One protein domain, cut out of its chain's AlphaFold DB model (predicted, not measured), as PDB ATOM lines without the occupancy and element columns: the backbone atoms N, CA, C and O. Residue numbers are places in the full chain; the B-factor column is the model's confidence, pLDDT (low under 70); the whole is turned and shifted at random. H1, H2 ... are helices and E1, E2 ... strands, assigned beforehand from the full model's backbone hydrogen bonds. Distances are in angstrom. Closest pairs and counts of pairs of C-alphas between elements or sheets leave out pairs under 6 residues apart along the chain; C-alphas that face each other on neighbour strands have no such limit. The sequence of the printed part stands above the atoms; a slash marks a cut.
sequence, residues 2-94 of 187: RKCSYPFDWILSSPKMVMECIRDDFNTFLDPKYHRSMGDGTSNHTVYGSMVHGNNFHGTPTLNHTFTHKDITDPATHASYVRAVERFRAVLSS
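Overview. This is residues 2 to 94 of the 187 residues of an uncharacterized protein of viral metagenome (UniProt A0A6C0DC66). A small strand hairpin, E1 and E2, and one long helix, H3, stand apart around a loop-rich body, with the short helices H1 and H2 forming a corner; a long loop reaches away to His 58. The 93 printed residues hold H1, H2, E1, E2, H3 in that order, an antiparallel sheet E1 - E2, mixed class, under half in named elements. It is compact, radius of gyration of the C-alphas 12.9 A, spans 41 by 29 by 26 A.

Arrangement. E1, residues 35 to 39, and E2, residues 42 to 45, form an antiparallel hairpin at 152 degrees; N 44 and O 36 are 2.8 A apart, within hydrogen-bond range. H2, residues 27 to 30, only just touches residues 78 to 82 of H3, residues 75 to 93, with 3 pairs of C-alphas within 8 A; the closest, Leu 30 and Val 82, are 6.9 A apart. H1, residues 15 to 23, and H2 only just touch, only at the corner, with 3 such pairs; the closest C-alphas, Cys 21 and Phe 29, are 6.2 A apart. H1 and H3 are apart. In H1 and H3 every O i to N i+4 pair is within hydrogen-bond range; H2 is too short for one.

Along the chain. H3 spans 27.0 A, E1 12.3 A, H1 12.2 A, E2 10.7 A, H2 5.5 A. C-alpha 15 is at (37.969, -30.806, -14.120), C-alpha 93 at (35.480, -36.808, 4.914).

Size, cuts and confidence. The C-alphas of His 58 and Ser 94, the farthest apart, are 41.0 A apart. The printed part has no cut; the link E2 to H3, 29 residues, is long. Residue 2 and residues 53 to 64 have pLDDT under 70.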
ATOM      1  N   ARG A   2      48.984 -51.257  -5.592       62.44
ATOM      2  CA  ARG A   2      47.949 -50.233  -5.391       62.44
ATOM      3  C   ARG A   2      46.956 -50.692  -4.309       62.44
ATOM      4  O   ARG A   2      46.398 -51.774  -4.443       62.44
ATOM      5  N   LYS A   3      46.734 -49.895  -3.251       80.31
ATOM      6  CA  LYS A   3      45.883 -50.289  -2.103       80.31
ATOM      7  C   LYS A   3      44.386 -50.341  -2.435       80.31
ATOM      8  O   LYS A   3      43.675 -51.190  -1.914       80.31
ATOM      9  N   CYS A   4      43.900 -49.442  -3.291       85.88
ATOM     10  CA  CYS A   4      42.511 -49.426  -3.757       85.88
ATOM     11  C   CYS A   4      42.354 -48.581  -5.035       85.88
ATOM     12  O   CYS A   4      43.289 -47.887  -5.433       85.88
ATOM     13  N   SER A   5      41.185 -48.645  -5.683       90.69
ATOM     14  CA  SER A   5      40.802 -47.750  -6.797       90.69
ATOM     15  C   SER A   5      39.806 -46.677  -6.339       90.69
ATOM     16  O   SER A   5      39.035 -46.905  -5.412       90.69
ATOM     17  N   TYR A   6      39.787 -45.542  -7.009       95.00
ATOM     18  CA  TYR A   6      38.926 -44.375  -6.835       95.00
ATOM     19  C   TYR A   6      38.134 -44.138  -8.138       95.00
ATOM     20  O   TYR A   6      38.428 -44.770  -9.156       95.00
ATOM     21  N   PRO A   7      37.072 -43.313  -8.130       95.50
ATOM     22  CA  PRO A   7      36.113 -43.279  -9.238       95.50
ATOM     23  C   PRO A   7      36.682 -42.708 -10.540       95.50
ATOM     24  O   PRO A   7      36.132 -42.980 -11.599       95.50
ATOM     25  N   PHE A   8      37.788 -41.964 -10.472       94.12
ATOM     26  CA  PHE A   8      38.447 -41.368 -11.637       94.12
ATOM     27  C   PHE A   8      39.655 -42.175 -12.132       94.12
ATOM     28  O   PHE A   8      40.392 -41.731 -13.006       94.12
ATOM     29  N   ASP A   9      39.869 -43.373 -11.586       89.19
ATOM     30  CA  ASP A   9      40.929 -44.252 -12.056       89.19
ATOM     31  C   ASP A   9      40.537 -45.012 -13.311       89.19
ATOM     32  O   ASP A   9      39.461 -45.611 -13.369       89.19
ATOM     33  N   TRP A  10      41.468 -45.070 -14.267       83.94
ATOM     34  CA  TRP A  10      41.290 -45.783 -15.536       83.94
ATOM     35  C   TRP A  10      40.079 -45.300 -16.350       83.94
ATOM     36  O   TRP A  10      39.517 -46.060 -17.138       83.94
ATOM     37  N   ILE A  11      39.688 -44.038 -16.159       89.56
ATOM     38  CA  ILE A  11      38.700 -43.349 -16.986       89.56
ATOM     39  C   ILE A  11      39.281 -42.027 -17.456       89.56
ATOM     40  O   ILE A  11      40.154 -41.447 -16.807       89.56
ATOM     41  N   LEU A  12      38.757 -41.526 -18.563       88.75
ATOM     42  CA  LEU A  12      39.044 -40.169 -18.974       88.75
ATOM     43  C   LEU A  12      38.098 -39.219 -18.227       88.75
ATOM     44  O   LEU A  12      36.885 -39.431 -18.190       88.75
ATOM     45  N   SER A  13      38.655 -38.175 -17.618       90.88
ATOM     46  CA  SER A  13      37.893 -37.170 -16.875       90.88
ATOM     47  C   SER A  13      38.505 -35.782 -17.051       90.88
ATOM     48  O   SER A  13      39.709 -35.640 -17.253       90.88
ATOM     49  N   SER A  14      37.657 -34.758 -17.005       91.62
ATOM     50  CA  SER A  14      38.049 -33.347 -17.010       91.62
ATOM     51  C   SER A  14      37.731 -32.699 -15.662       91.62
ATOM     52  O   SER A  14      36.897 -33.235 -14.922       91.62
ATOM     53  N   PRO A  15      38.328 -31.535 -15.333       93.94
ATOM     54  CA  PRO A  15      37.969 -30.806 -14.120       93.94
ATOM     55  C   PRO A  15      36.460 -30.537 -14.039       93.94
ATOM     56  O   PRO A  15      35.852 -30.789 -12.999       93.94
ATOM     57  N   LYS A  16      35.825 -30.145 -15.155       93.50
ATOM     58  CA  LYS A  16      34.366 -30.003 -15.255       93.50
ATOM     59  C   LYS A  16      33.596 -31.258 -14.846       93.50
ATOM     60  O   LYS A  16      32.701 -31.164 -14.013       93.50
ATOM     61  N   MET A  17      33.941 -32.422 -15.399       94.94
ATOM     62  CA  MET A  17      33.285 -33.685 -15.036       94.94
ATOM     63  C   MET A  17      33.440 -33.982 -13.539       94.94
ATOM     64  O   MET A  17      32.471 -34.354 -12.883       94.94
ATOM     65  N   VAL A  18      34.647 -33.799 -12.993       96.50
ATOM     66  CA  VAL A  18      34.922 -34.018 -11.565       96.50
ATOM     67  C   VAL A  18      34.060 -33.100 -10.698       96.50
ATOM     68  O   VAL A  18      33.471 -33.568  -9.723       96.50
ATOM     69  N   MET A  19      33.937 -31.820 -11.061       97.56
ATOM     70  CA  MET A  19      33.087 -30.872 -10.338       97.56
ATOM     71  C   MET A  19      31.616 -31.289 -10.345       97.56
ATOM     72  O   MET A  19      30.992 -31.276  -9.287       97.56
ATOM     73  N   GLU A  20      31.067 -31.682 -11.497       97.44
ATOM     74  CA  GLU A  20      29.673 -32.136 -11.596       97.44
ATOM     75  C   GLU A  20      29.422 -33.377 -10.728       97.44
ATOM     76  O   GLU A  20      28.492 -33.368  -9.923       97.44
ATOM     77  N   CYS A  21      30.316 -34.374 -10.779       98.12
ATOM     78  CA  CYS A  21      30.238 -35.554  -9.912       98.12
ATOM     79  C   CYS A  21      30.281 -35.203  -8.416       98.12
ATOM     80  O   CYS A  21      29.618 -35.837  -7.606       98.12
ATOM     81  N   ILE A  22      31.085 -34.219  -8.003       98.19
ATOM     82  CA  ILE A  22      31.167 -33.822  -6.587       98.19
ATOM     83  C   ILE A  22      29.930 -33.012  -6.165       98.19
ATOM     84  O   ILE A  22      29.467 -33.135  -5.025       98.19
ATOM     85  N   ARG A  23      29.394 -32.169  -7.057       98.00
ATOM     86  CA  ARG A  23      28.222 -31.318  -6.791       98.00
ATOM     87  C   ARG A  23      26.981 -32.145  -6.495       98.00
ATOM     88  O   ARG A  23      26.270 -31.826  -5.544       98.00
ATOM     89  N   ASP A  24      26.752 -33.200  -7.269       98.12
ATOM     90  CA  ASP A  24      25.574 -34.055  -7.139       98.12
ATOM     91  C   ASP A  24      25.810 -35.323  -6.304       98.12
ATOM     92  O   ASP A  24      24.964 -36.216  -6.295       98.12
ATOM     93  N   ASP A  25      26.945 -35.396  -5.600       98.06
ATOM     94  CA  ASP A  25      27.385 -36.561  -4.827       98.06
ATOM     95  C   ASP A  25      27.347 -37.868  -5.640       98.06
ATOM     96  O   ASP A  25      26.881 -38.907  -5.176       98.06
ATOM     97  N   PHE A  26      27.850 -37.821  -6.874       98.44
ATOM     98  CA  PHE A  26      27.994 -38.941  -7.804       98.44
ATOM     99  C   PHE A  26      26.676 -39.609  -8.216       98.44
ATOM    100  O   PHE A  26      26.712 -40.680  -8.831       98.44
ATOM    101  N   ASN A  27      25.522 -39.004  -7.924       98.38
ATOM    102  CA  ASN A  27      24.222 -39.586  -8.252       98.38
ATOM    103  C   ASN A  27      24.079 -39.801  -9.762       98.38
ATOM    104  O   ASN A  27      23.771 -40.908 -10.196       98.38
ATOM    105  N   THR A  28      24.391 -38.787 -10.571       98.25
ATOM    106  CA  THR A  28      24.379 -38.888 -12.036       98.25
ATOM    107  C   THR A  28      25.447 -39.859 -12.523       98.25
ATOM    108  O   THR A  28      25.163 -40.685 -13.380       98.25
ATOM    109  N   PHE A  29      26.654 -39.818 -11.946       97.81
ATOM    110  CA  PHE A  29      27.764 -40.691 -12.350       97.81
ATOM    111  C   PHE A  29      27.452 -42.182 -12.183       97.81
ATOM    112  O   PHE A  29      27.868 -42.989 -13.013       97.81
ATOM    113  N   LEU A  30      26.744 -42.555 -11.114       98.25
ATOM    114  CA  LEU A  30      26.411 -43.945 -10.800       98.25
ATOM    115  C   LEU A  30      25.055 -44.394 -11.355       98.25
ATOM    116  O   LEU A  30      24.759 -45.584 -11.268       98.25
ATOM    117  N   ASP A  31      24.238 -43.502 -11.911       98.31
ATOM    118  CA  ASP A  31      22.912 -43.850 -12.425       98.31
ATOM    119  C   ASP A  31      23.027 -44.612 -13.765       98.31
ATOM    120  O   ASP A  31      23.436 -44.024 -14.777       98.31
ATOM    121  N   PRO A  32      22.632 -45.905 -13.816       97.56
ATOM    122  CA  PRO A  32      22.752 -46.726 -15.018       97.56
ATOM    123  C   PRO A  32      22.036 -46.159 -16.241       97.56
ATOM    124  O   PRO A  32      22.413 -46.481 -17.368       97.56
ATOM    125  N   LYS A  33      21.029 -45.288 -16.064       97.81
ATOM    126  CA  LYS A  33      20.313 -44.681 -17.198       97.81
ATOM    127  C   LYS A  33      21.213 -43.792 -18.058       97.81
ATOM    128  O   LYS A  33      20.874 -43.517 -19.208       97.81
ATOM    129  N   TYR A  34      22.338 -43.324 -17.510       97.38
ATOM    130  CA  TYR A  34      23.307 -42.524 -18.247       97.38
ATOM    131  C   TYR A  34      24.460 -43.348 -18.822       97.38
ATOM    132  O   TYR A  34      25.299 -42.782 -19.529       97.38
ATOM    133  N   HIS A  35      24.513 -44.655 -18.566       96.31
ATOM    134  CA  HIS A  35      25.580 -45.536 -19.027       96.31
ATOM    135  C   HIS A  35      25.222 -46.185 -20.359       96.31
ATOM    136  O   HIS A  35      24.107 -46.660 -20.566       96.31
ATOM    137  N   ARG A  36      26.185 -46.218 -21.282       95.25
ATOM    138  CA  ARG A  36      26.012 -46.835 -22.598       95.25
ATOM    139  C   ARG A  36      27.230 -47.679 -22.941       95.25
ATOM    140  O   ARG A  36      28.322 -47.131 -23.072       95.25
ATOM    141  N   SER A  37      27.029 -48.981 -23.134       94.62
ATOM    142  CA  SER A  37      28.069 -49.856 -23.678       94.62
ATOM    143  C   SER A  37      28.447 -49.404 -25.087       94.62
ATOM    144  O   SER A  37      27.579 -49.045 -25.891       94.62
ATOM    145  N   MET A  38      29.747 -49.407 -25.365       89.81
ATOM    146  CA  MET A  38      30.305 -49.108 -26.685       89.81
ATOM    147  C   MET A  38      30.823 -50.376 -27.382       89.81
ATOM    148  O   MET A  38      31.294 -50.291 -28.512       89.81
ATOM    149  N   GLY A  39      30.696 -51.546 -26.741       87.75
ATOM    150  CA  GLY A  39      31.331 -52.789 -27.176       87.75
ATOM    151  C   GLY A  39      32.773 -52.925 -26.677       87.75
ATOM    152  O   GLY A  39      33.328 -52.016 -26.055       87.75
ATOM    153  N   ASP A  40      33.361 -54.099 -26.910       87.62
ATOM    154  CA  ASP A  40      34.776 -54.409 -26.640       87.62
ATOM    155  C   ASP A  40      35.245 -54.131 -25.199       87.62
ATOM    156  O   ASP A  40      36.401 -53.796 -24.946       87.62
ATOM    157  N   GLY A  41      34.336 -54.280 -24.230       89.44
ATOM    158  CA  GLY A  41      34.633 -54.050 -22.815       89.44
ATOM    159  C   GLY A  41      34.793 -52.573 -22.450       89.44
ATOM    160  O   GLY A  41      35.441 -52.264 -21.450       89.44
ATOM    161  N   THR A  42      34.215 -51.667 -23.238       90.75
ATOM    162  CA  THR A  42      34.272 -50.220 -23.021       90.75
ATOM    163  C   THR A  42      32.888 -49.582 -22.975       90.75
ATOM    164  O   THR A  42      31.894 -50.150 -23.439       90.75
ATOM    165  N   SER A  43      32.791 -48.384 -22.396       92.56
ATOM    166  CA  SER A  43      31.506 -47.693 -22.266       92.56
ATOM    167  C   SER A  43      31.632 -46.175 -22.167       92.56
ATOM    168  O   SER A  43      32.701 -45.607 -21.932       92.56
ATOM    169  N   ASN A  44      30.503 -45.498 -22.339       92.56
ATOM    170  CA  ASN A  44      30.382 -44.056 -22.241       92.56
ATOM    171  C   ASN A  44      29.384 -43.632 -21.158       92.56
ATOM    172  O   ASN A  44      28.438 -44.358 -20.844       92.56
ATOM    173  N   HIS A  45      29.558 -42.409 -20.660       94.31
ATOM    174  CA  HIS A  45      28.557 -41.701 -19.878       94.31
ATOM    175  C   HIS A  45      27.873 -40.641 -20.750       94.31
ATOM    176  O   HIS A  45      28.513 -39.707 -21.222       94.31
ATOM    177  N   THR A  46      26.565 -40.733 -20.957       92.75
ATOM    178  CA  THR A  46      25.827 -39.845 -21.880       92.75
ATOM    179  C   THR A  46      25.844 -38.367 -21.474       92.75
ATOM    180  O   THR A  46      25.790 -37.506 -22.347       92.75
ATOM    181  N   VAL A  47      25.983 -38.062 -20.179       93.06
ATOM    182  CA  VAL A  47      26.140 -36.681 -19.678       93.06
ATOM    183  C   VAL A  47      27.593 -36.196 -19.740       93.06
ATOM    184  O   VAL A  47      27.841 -35.038 -20.056       93.06
ATOM    185  N   TYR A  48      28.564 -37.068 -19.446       91.88
ATOM    186  CA  TYR A  48      29.949 -36.655 -19.202       91.88
ATOM    187  C   TYR A  48      30.876 -36.919 -20.383       91.88
ATOM    188  O   TYR A  48      31.918 -36.285 -20.480       91.88
ATOM    189  N   GLY A  49      30.499 -37.792 -21.316       86.06
ATOM    190  CA  GLY A  49      31.315 -38.169 -22.469       86.06
ATOM    191  C   GLY A  49      31.678 -37.006 -23.393       86.06
ATOM    192  O   GLY A  49      32.682 -37.090 -24.093       86.06
ATOM    193  N   SER A  50      30.905 -35.916 -23.371       83.06
ATOM    194  CA  SER A  50      31.208 -34.664 -24.082       83.06
ATOM    195  C   SER A  50      32.093 -33.702 -23.285       83.06
ATOM    196  O   SER A  50      32.651 -32.773 -23.856       83.06
ATOM    197  N   MET A  51      32.225 -33.904 -21.971       85.56
ATOM    198  CA  MET A  51      33.084 -33.101 -21.097       85.56
ATOM    199  C   MET A  51      34.526 -33.601 -21.095       85.56
ATOM    200  O   MET A  51      35.411 -32.924 -20.578       85.56
ATOM    201  N   VAL A  52      34.762 -34.794 -21.634       76.50
ATOM    202  CA  VAL A  52      36.081 -35.399 -21.730       76.50
ATOM    203  C   VAL A  52      36.718 -34.991 -23.052       76.50
ATOM    204  O   VAL A  52      36.226 -35.328 -24.125       76.50
ATOM    205  N   HIS A  53      37.822 -34.255 -22.974       64.19
ATOM    206  CA  HIS A  53      38.599 -33.865 -24.142       64.19
ATOM    207  C   HIS A  53      39.874 -34.709 -24.156       64.19
ATOM    208  O   HIS A  53      40.811 -34.437 -23.411       64.19
ATOM    209  N   GLY A  54      39.898 -35.757 -24.976       57.69
ATOM    210  CA  GLY A  54      41.088 -36.570 -25.207       57.69
ATOM    211  C   GLY A  54      41.378 -36.639 -26.696       57.69
ATOM    212  O   GLY A  54      40.539 -37.113 -27.454       57.69
ATOM    213  N   ASN A  55      42.552 -36.179 -27.126       52.25
ATOM    214  CA  ASN A  55      43.091 -36.591 -28.418       52.25
ATOM    215  C   ASN A  55      43.732 -37.962 -28.225       52.25
ATOM    216  O   ASN A  55      44.651 -38.109 -27.417       52.25
ATOM    217  N   ASN A  56      43.285 -38.957 -28.985       54.22
ATOM    218  CA  ASN A  56      44.016 -40.216 -29.069       54.22
ATOM    219  C   ASN A  56      45.392 -39.957 -29.714       54.22
ATOM    220  O   ASN A  56      45.584 -38.948 -30.395       54.22
ATOM    221  N   PHE A  57      46.327 -40.907 -29.608       50.34
ATOM    222  CA  PHE A  57      47.634 -40.856 -30.297       50.34
ATOM    223  C   PHE A  57      47.546 -40.647 -31.820       50.34
ATOM    224  O   PHE A  57      48.540 -40.308 -32.453       50.34
ATOM    225  N   HIS A  58      46.356 -40.817 -32.399       52.19
ATOM    226  CA  HIS A  58      46.059 -40.625 -33.817       52.19
ATOM    227  C   HIS A  58      45.375 -39.282 -34.142       52.19
ATOM    228  O   HIS A  58      44.893 -39.101 -35.256       52.19
ATOM    229  N   GLY A  59      45.288 -38.347 -33.189       51.47
ATOM    230  CA  GLY A  59      44.713 -37.012 -33.408       51.47
ATOM    231  C   GLY A  59      43.189 -36.984 -33.568       51.47
ATOM    232  O   GLY A  59      42.628 -35.945 -33.904       51.47
ATOM    233  N   THR A  60      42.506 -38.106 -33.335       51.06
ATOM    234  CA  THR A  60      41.041 -38.178 -33.320       51.06
ATOM    235  C   THR A  60      40.549 -37.969 -31.889       51.06
ATOM    236  O   THR A  60      40.966 -38.727 -31.004       51.06
ATOM    237  N   PRO A  61      39.683 -36.974 -31.632       54.88
ATOM    238  CA  PRO A  61      39.067 -36.809 -30.327       54.88
ATOM    239  C   PRO A  61      38.244 -38.048 -29.964       54.88
ATOM    240  O   PRO A  61      37.349 -38.434 -30.721       54.88
ATOM    241  N   THR A  62      38.495 -38.659 -28.807       56.69
ATOM    242  CA  THR A  62      37.577 -39.639 -28.204       56.69
ATOM    243  C   THR A  62      36.385 -38.905 -27.606       56.69
ATOM    244  O   THR A  62      36.189 -38.837 -26.397       56.69
ATOM    245  N   LEU A  63      35.562 -38.315 -28.473       60.41
ATOM    246  CA  LEU A  63      34.250 -37.841 -28.056       60.41
ATOM    247  C   LEU A  63      33.418 -39.062 -27.666       60.41
ATOM    248  O   LEU A  63      33.375 -40.045 -28.407       60.41
ATOM    249  N   ASN A  64      32.730 -38.978 -26.528       67.88
ATOM    250  CA  ASN A  64      31.823 -40.021 -26.047       67.88
ATOM    251  C   ASN A  64      32.516 -41.324 -25.623       67.88
ATOM    252  O   ASN A  64      31.979 -42.404 -25.865       67.88
ATOM    253  N   HIS A  65      33.680 -41.238 -24.973       79.75
ATOM    254  CA  HIS A  65      34.343 -42.418 -24.420       79.75
ATOM    255  C   HIS A  65      34.900 -42.166 -23.008       79.75
ATOM    256  O   HIS A  65      36.088 -41.935 -22.818       79.75
ATOM    257  N   THR A  66      34.026 -42.194 -21.998       89.31
ATOM    258  CA  THR A  66      34.424 -41.984 -20.592       89.31
ATOM    259  C   THR A  66      35.205 -43.171 -20.013       89.31
ATOM    260  O   THR A  66      36.263 -42.978 -19.416       89.31
ATOM    261  N   PHE A  67      34.715 -44.401 -20.192       91.69
ATOM    262  CA  PHE A  67      35.282 -45.609 -19.586       91.69
ATOM    263  C   PHE A  67      36.049 -46.424 -20.636       91.69
ATOM    264  O   PHE A  67      35.518 -47.350 -21.248       91.69
ATOM    265  N   THR A  68      37.320 -46.079 -20.839       87.38
ATOM    266  CA  THR A  68      38.161 -46.613 -21.928       87.38
ATOM    267  C   THR A  68      38.668 -48.036 -21.717       87.38
ATOM    268  O   THR A  68      39.223 -48.636 -22.633       87.38
ATOM    269  N   HIS A  69      38.509 -48.578 -20.509       86.81
ATOM    270  CA  HIS A  69      39.037 -49.894 -20.133       86.81
ATOM    271  C   HIS A  69      38.011 -50.792 -19.441       86.81
ATOM    272  O   HIS A  69      38.367 -51.877 -18.980       86.81
ATOM    273  N   LYS A  70      36.774 -50.313 -19.281       90.75
ATOM    274  CA  LYS A  70      35.713 -51.016 -18.564       90.75
ATOM    275  C   LYS A  70      34.350 -50.682 -19.151       90.75
ATOM    276  O   LYS A  70      34.083 -49.541 -19.527       90.75
ATOM    277  N   ASP A  71      33.458 -51.660 -19.138       94.50
ATOM    278  CA  ASP A  71      32.054 -51.443 -19.448       94.50
ATOM    279  C   ASP A  71      31.269 -51.262 -18.146       94.50
ATOM    280  O   ASP A  71      31.010 -52.228 -17.436       94.50
ATOM    281  N   ILE A  72      30.905 -50.026 -17.796       95.62
ATOM    282  CA  ILE A  72      30.153 -49.749 -16.566       95.62
ATOM    283  C   ILE A  72      28.718 -50.299 -16.614       95.62
ATOM    284  O   ILE A  72      28.078 -50.386 -15.571       95.62
ATOM    285  N   THR A  73      28.217 -50.710 -17.786       96.50
ATOM    286  CA  THR A  73      26.909 -51.378 -17.887       96.50
ATOM    287  C   THR A  73      26.938 -52.818 -17.367       96.50
ATOM    288  O   THR A  73      25.888 -53.366 -17.034       96.50
ATOM    289  N   ASP A  74      28.128 -53.418 -17.229       97.25
ATOM    290  CA  ASP A  74      28.300 -54.687 -16.527       97.25
ATOM    291  C   ASP A  74      28.055 -54.504 -15.012       97.25
ATOM    292  O   ASP A  74      28.713 -53.670 -14.377       97.25
ATOM    293  N   PRO A  75      27.165 -55.295 -14.379       97.56
ATOM    294  CA  PRO A  75      26.833 -55.139 -12.962       97.56
ATOM    295  C   PRO A  75      28.031 -55.256 -12.010       97.56
ATOM    296  O   PRO A  75      28.087 -54.558 -10.993       97.56
ATOM    297  N   ALA A  76      29.006 -56.120 -12.310       96.62
ATOM    298  CA  ALA A  76      30.184 -56.285 -11.457       96.62
ATOM    299  C   ALA A  76      31.101 -55.054 -11.532       96.62
ATOM    300  O   ALA A  76      31.619 -54.580 -10.510       96.62
ATOM    301  N   THR A  77      31.256 -54.506 -12.736       95.94
ATOM    302  CA  THR A  77      31.964 -53.257 -12.994       95.94
ATOM    303  C   THR A  77      31.270 -52.082 -12.319       95.94
ATOM    304  O   THR A  77      31.932 -51.356 -11.569       95.94
ATOM    305  N   HIS A  78      29.955 -51.930 -12.495       97.50
ATOM    306  CA  HIS A  78      29.148 -50.907 -11.823       97.50
ATOM    307  C   HIS A  78      29.339 -50.946 -10.303       97.50
ATOM    308  O   HIS A  78      29.770 -49.961  -9.699       97.50
ATOM    309  N   ALA A  79      29.174 -52.124  -9.692       97.69
ATOM    310  CA  ALA A  79      29.380 -52.310  -8.259       97.69
ATOM    311  C   ALA A  79      30.810 -51.945  -7.815       97.69
ATOM    312  O   ALA A  79      31.023 -51.477  -6.693       97.69
ATOM    313  N   SER A  80      31.814 -52.140  -8.678       96.31
ATOM    314  CA  SER A  80      33.191 -51.719  -8.397       96.31
ATOM    315  C   SER A  80      33.347 -50.194  -8.335       96.31
ATOM    316  O   SER A  80      34.083 -49.710  -7.467       96.31
ATOM    317  N   TYR A  81      32.626 -49.452  -9.186       97.31
ATOM    318  CA  TYR A  81      32.582 -47.988  -9.167       97.31
ATOM    319  C   TYR A  81      31.802 -47.454  -7.969       97.31
ATOM    320  O   TYR A  81      32.283 -46.518  -7.335       97.31
ATOM    321  N   VAL A  82      30.691 -48.087  -7.575       98.12
ATOM    322  CA  VAL A  82      29.968 -47.739  -6.334       98.12
ATOM    323  C   VAL A  82      30.920 -47.781  -5.135       98.12
ATOM    324  O   VAL A  82      31.095 -46.782  -4.439       98.12
ATOM    325  N   ARG A  83      31.657 -48.889  -4.965       97.69
ATOM    326  CA  ARG A  83      32.664 -49.008  -3.894       97.69
ATOM    327  C   ARG A  83      33.802 -47.992  -4.029       97.69
ATOM    328  O   ARG A  83      34.411 -47.606  -3.035       97.69
ATOM    329  N   ALA A  84      34.167 -47.606  -5.252       97.69
ATOM    330  CA  ALA A  84      35.192 -46.589  -5.486       97.69
ATOM    331  C   ALA A  84      34.722 -45.197  -5.052       97.69
ATOM    332  O   ALA A  84      35.481 -44.489  -4.390       97.69
ATOM    333  N   VAL A  85      33.469 -44.843  -5.352       98.44
ATOM    334  CA  VAL A  85      32.827 -43.608  -4.889       98.44
ATOM    335  C   VAL A  85      32.733 -43.582  -3.365       98.44
ATOM    336  O   VAL A  85      33.113 -42.586  -2.760       98.44
ATOM    337  N   GLU A  86      32.326 -44.677  -2.717       98.31
ATOM    338  CA  GLU A  86      32.291 -44.766  -1.247       98.31
ATOM    339  C   GLU A  86      33.663 -44.497  -0.616       98.31
ATOM    340  O   GLU A  86      33.782 -43.704   0.320       98.31
ATOM    341  N   ARG A  87      34.729 -45.090  -1.168       97.69
ATOM    342  CA  ARG A  87      36.102 -44.811  -0.718       97.69
ATOM    343  C   ARG A  87      36.497 -43.356  -0.936       97.69
ATOM    344  O   ARG A  87      37.182 -42.783  -0.095       97.69
ATOM    345  N   PHE A  88      36.095 -42.760  -2.051       97.62
ATOM    346  CA  PHE A  88      36.387 -41.359  -2.333       97.62
ATOM    347  C   PHE A  88      35.653 -40.418  -1.371       97.62
ATOM    348  O   PHE A  88      36.272 -39.504  -0.836       97.62
ATOM    349  N   ARG A  89      34.382 -40.692  -1.053       98.12
ATOM    350  CA  ARG A  89      33.635 -39.978  -0.003       98.12
ATOM    351  C   ARG A  89      34.334 -40.078   1.353       98.12
ATOM    352  O   ARG A  89      34.454 -39.073   2.051       98.12
ATOM    353  N   ALA A  90      34.844 -41.261   1.703       97.56
ATOM    354  CA  ALA A  90      35.623 -41.451   2.925       97.56
ATOM    355  C   ALA A  90      36.923 -40.628   2.918       97.56
ATOM    356  O   ALA A  90      37.254 -40.013   3.929       97.56
ATOM    357  N   VAL A  91      37.619 -40.547   1.775       96.38
ATOM    358  CA  VAL A  91      38.777 -39.651   1.613       96.38
ATOM    359  C   VAL A  91      38.364 -38.201   1.832       96.38
ATOM    360  O   VAL A  91      38.980 -37.545   2.659       96.38
ATOM    361  N   LEU A  92      37.312 -37.707   1.171       97.31
ATOM    362  CA  LEU A  92      36.842 -36.325   1.344       97.31
ATOM    363  C   LEU A  92      36.449 -36.008   2.794       97.31
ATOM    364  O   LEU A  92      36.690 -34.900   3.263       97.31
ATOM    365  N   SER A  93      35.900 -36.982   3.517       97.56
ATOM    366  CA  SER A  93      35.480 -36.808   4.914       97.56
ATOM    367  C   SER A  93      36.636 -36.893   5.920       97.56
ATOM    368  O   SER A  93      36.480 -36.468   7.063       97.56
ATOM    369  N   SER A  94      37.784 -37.456   5.530       97.00
ATOM    370  CA  SER A  94      38.952 -37.571   6.410       97.00
ATOM    371  C   SER A  94      39.595 -36.197   6.663       97.00
ATOM    372  O   SER A  94      39.647 -35.381   5.744       97.00
TER     373      SER A  94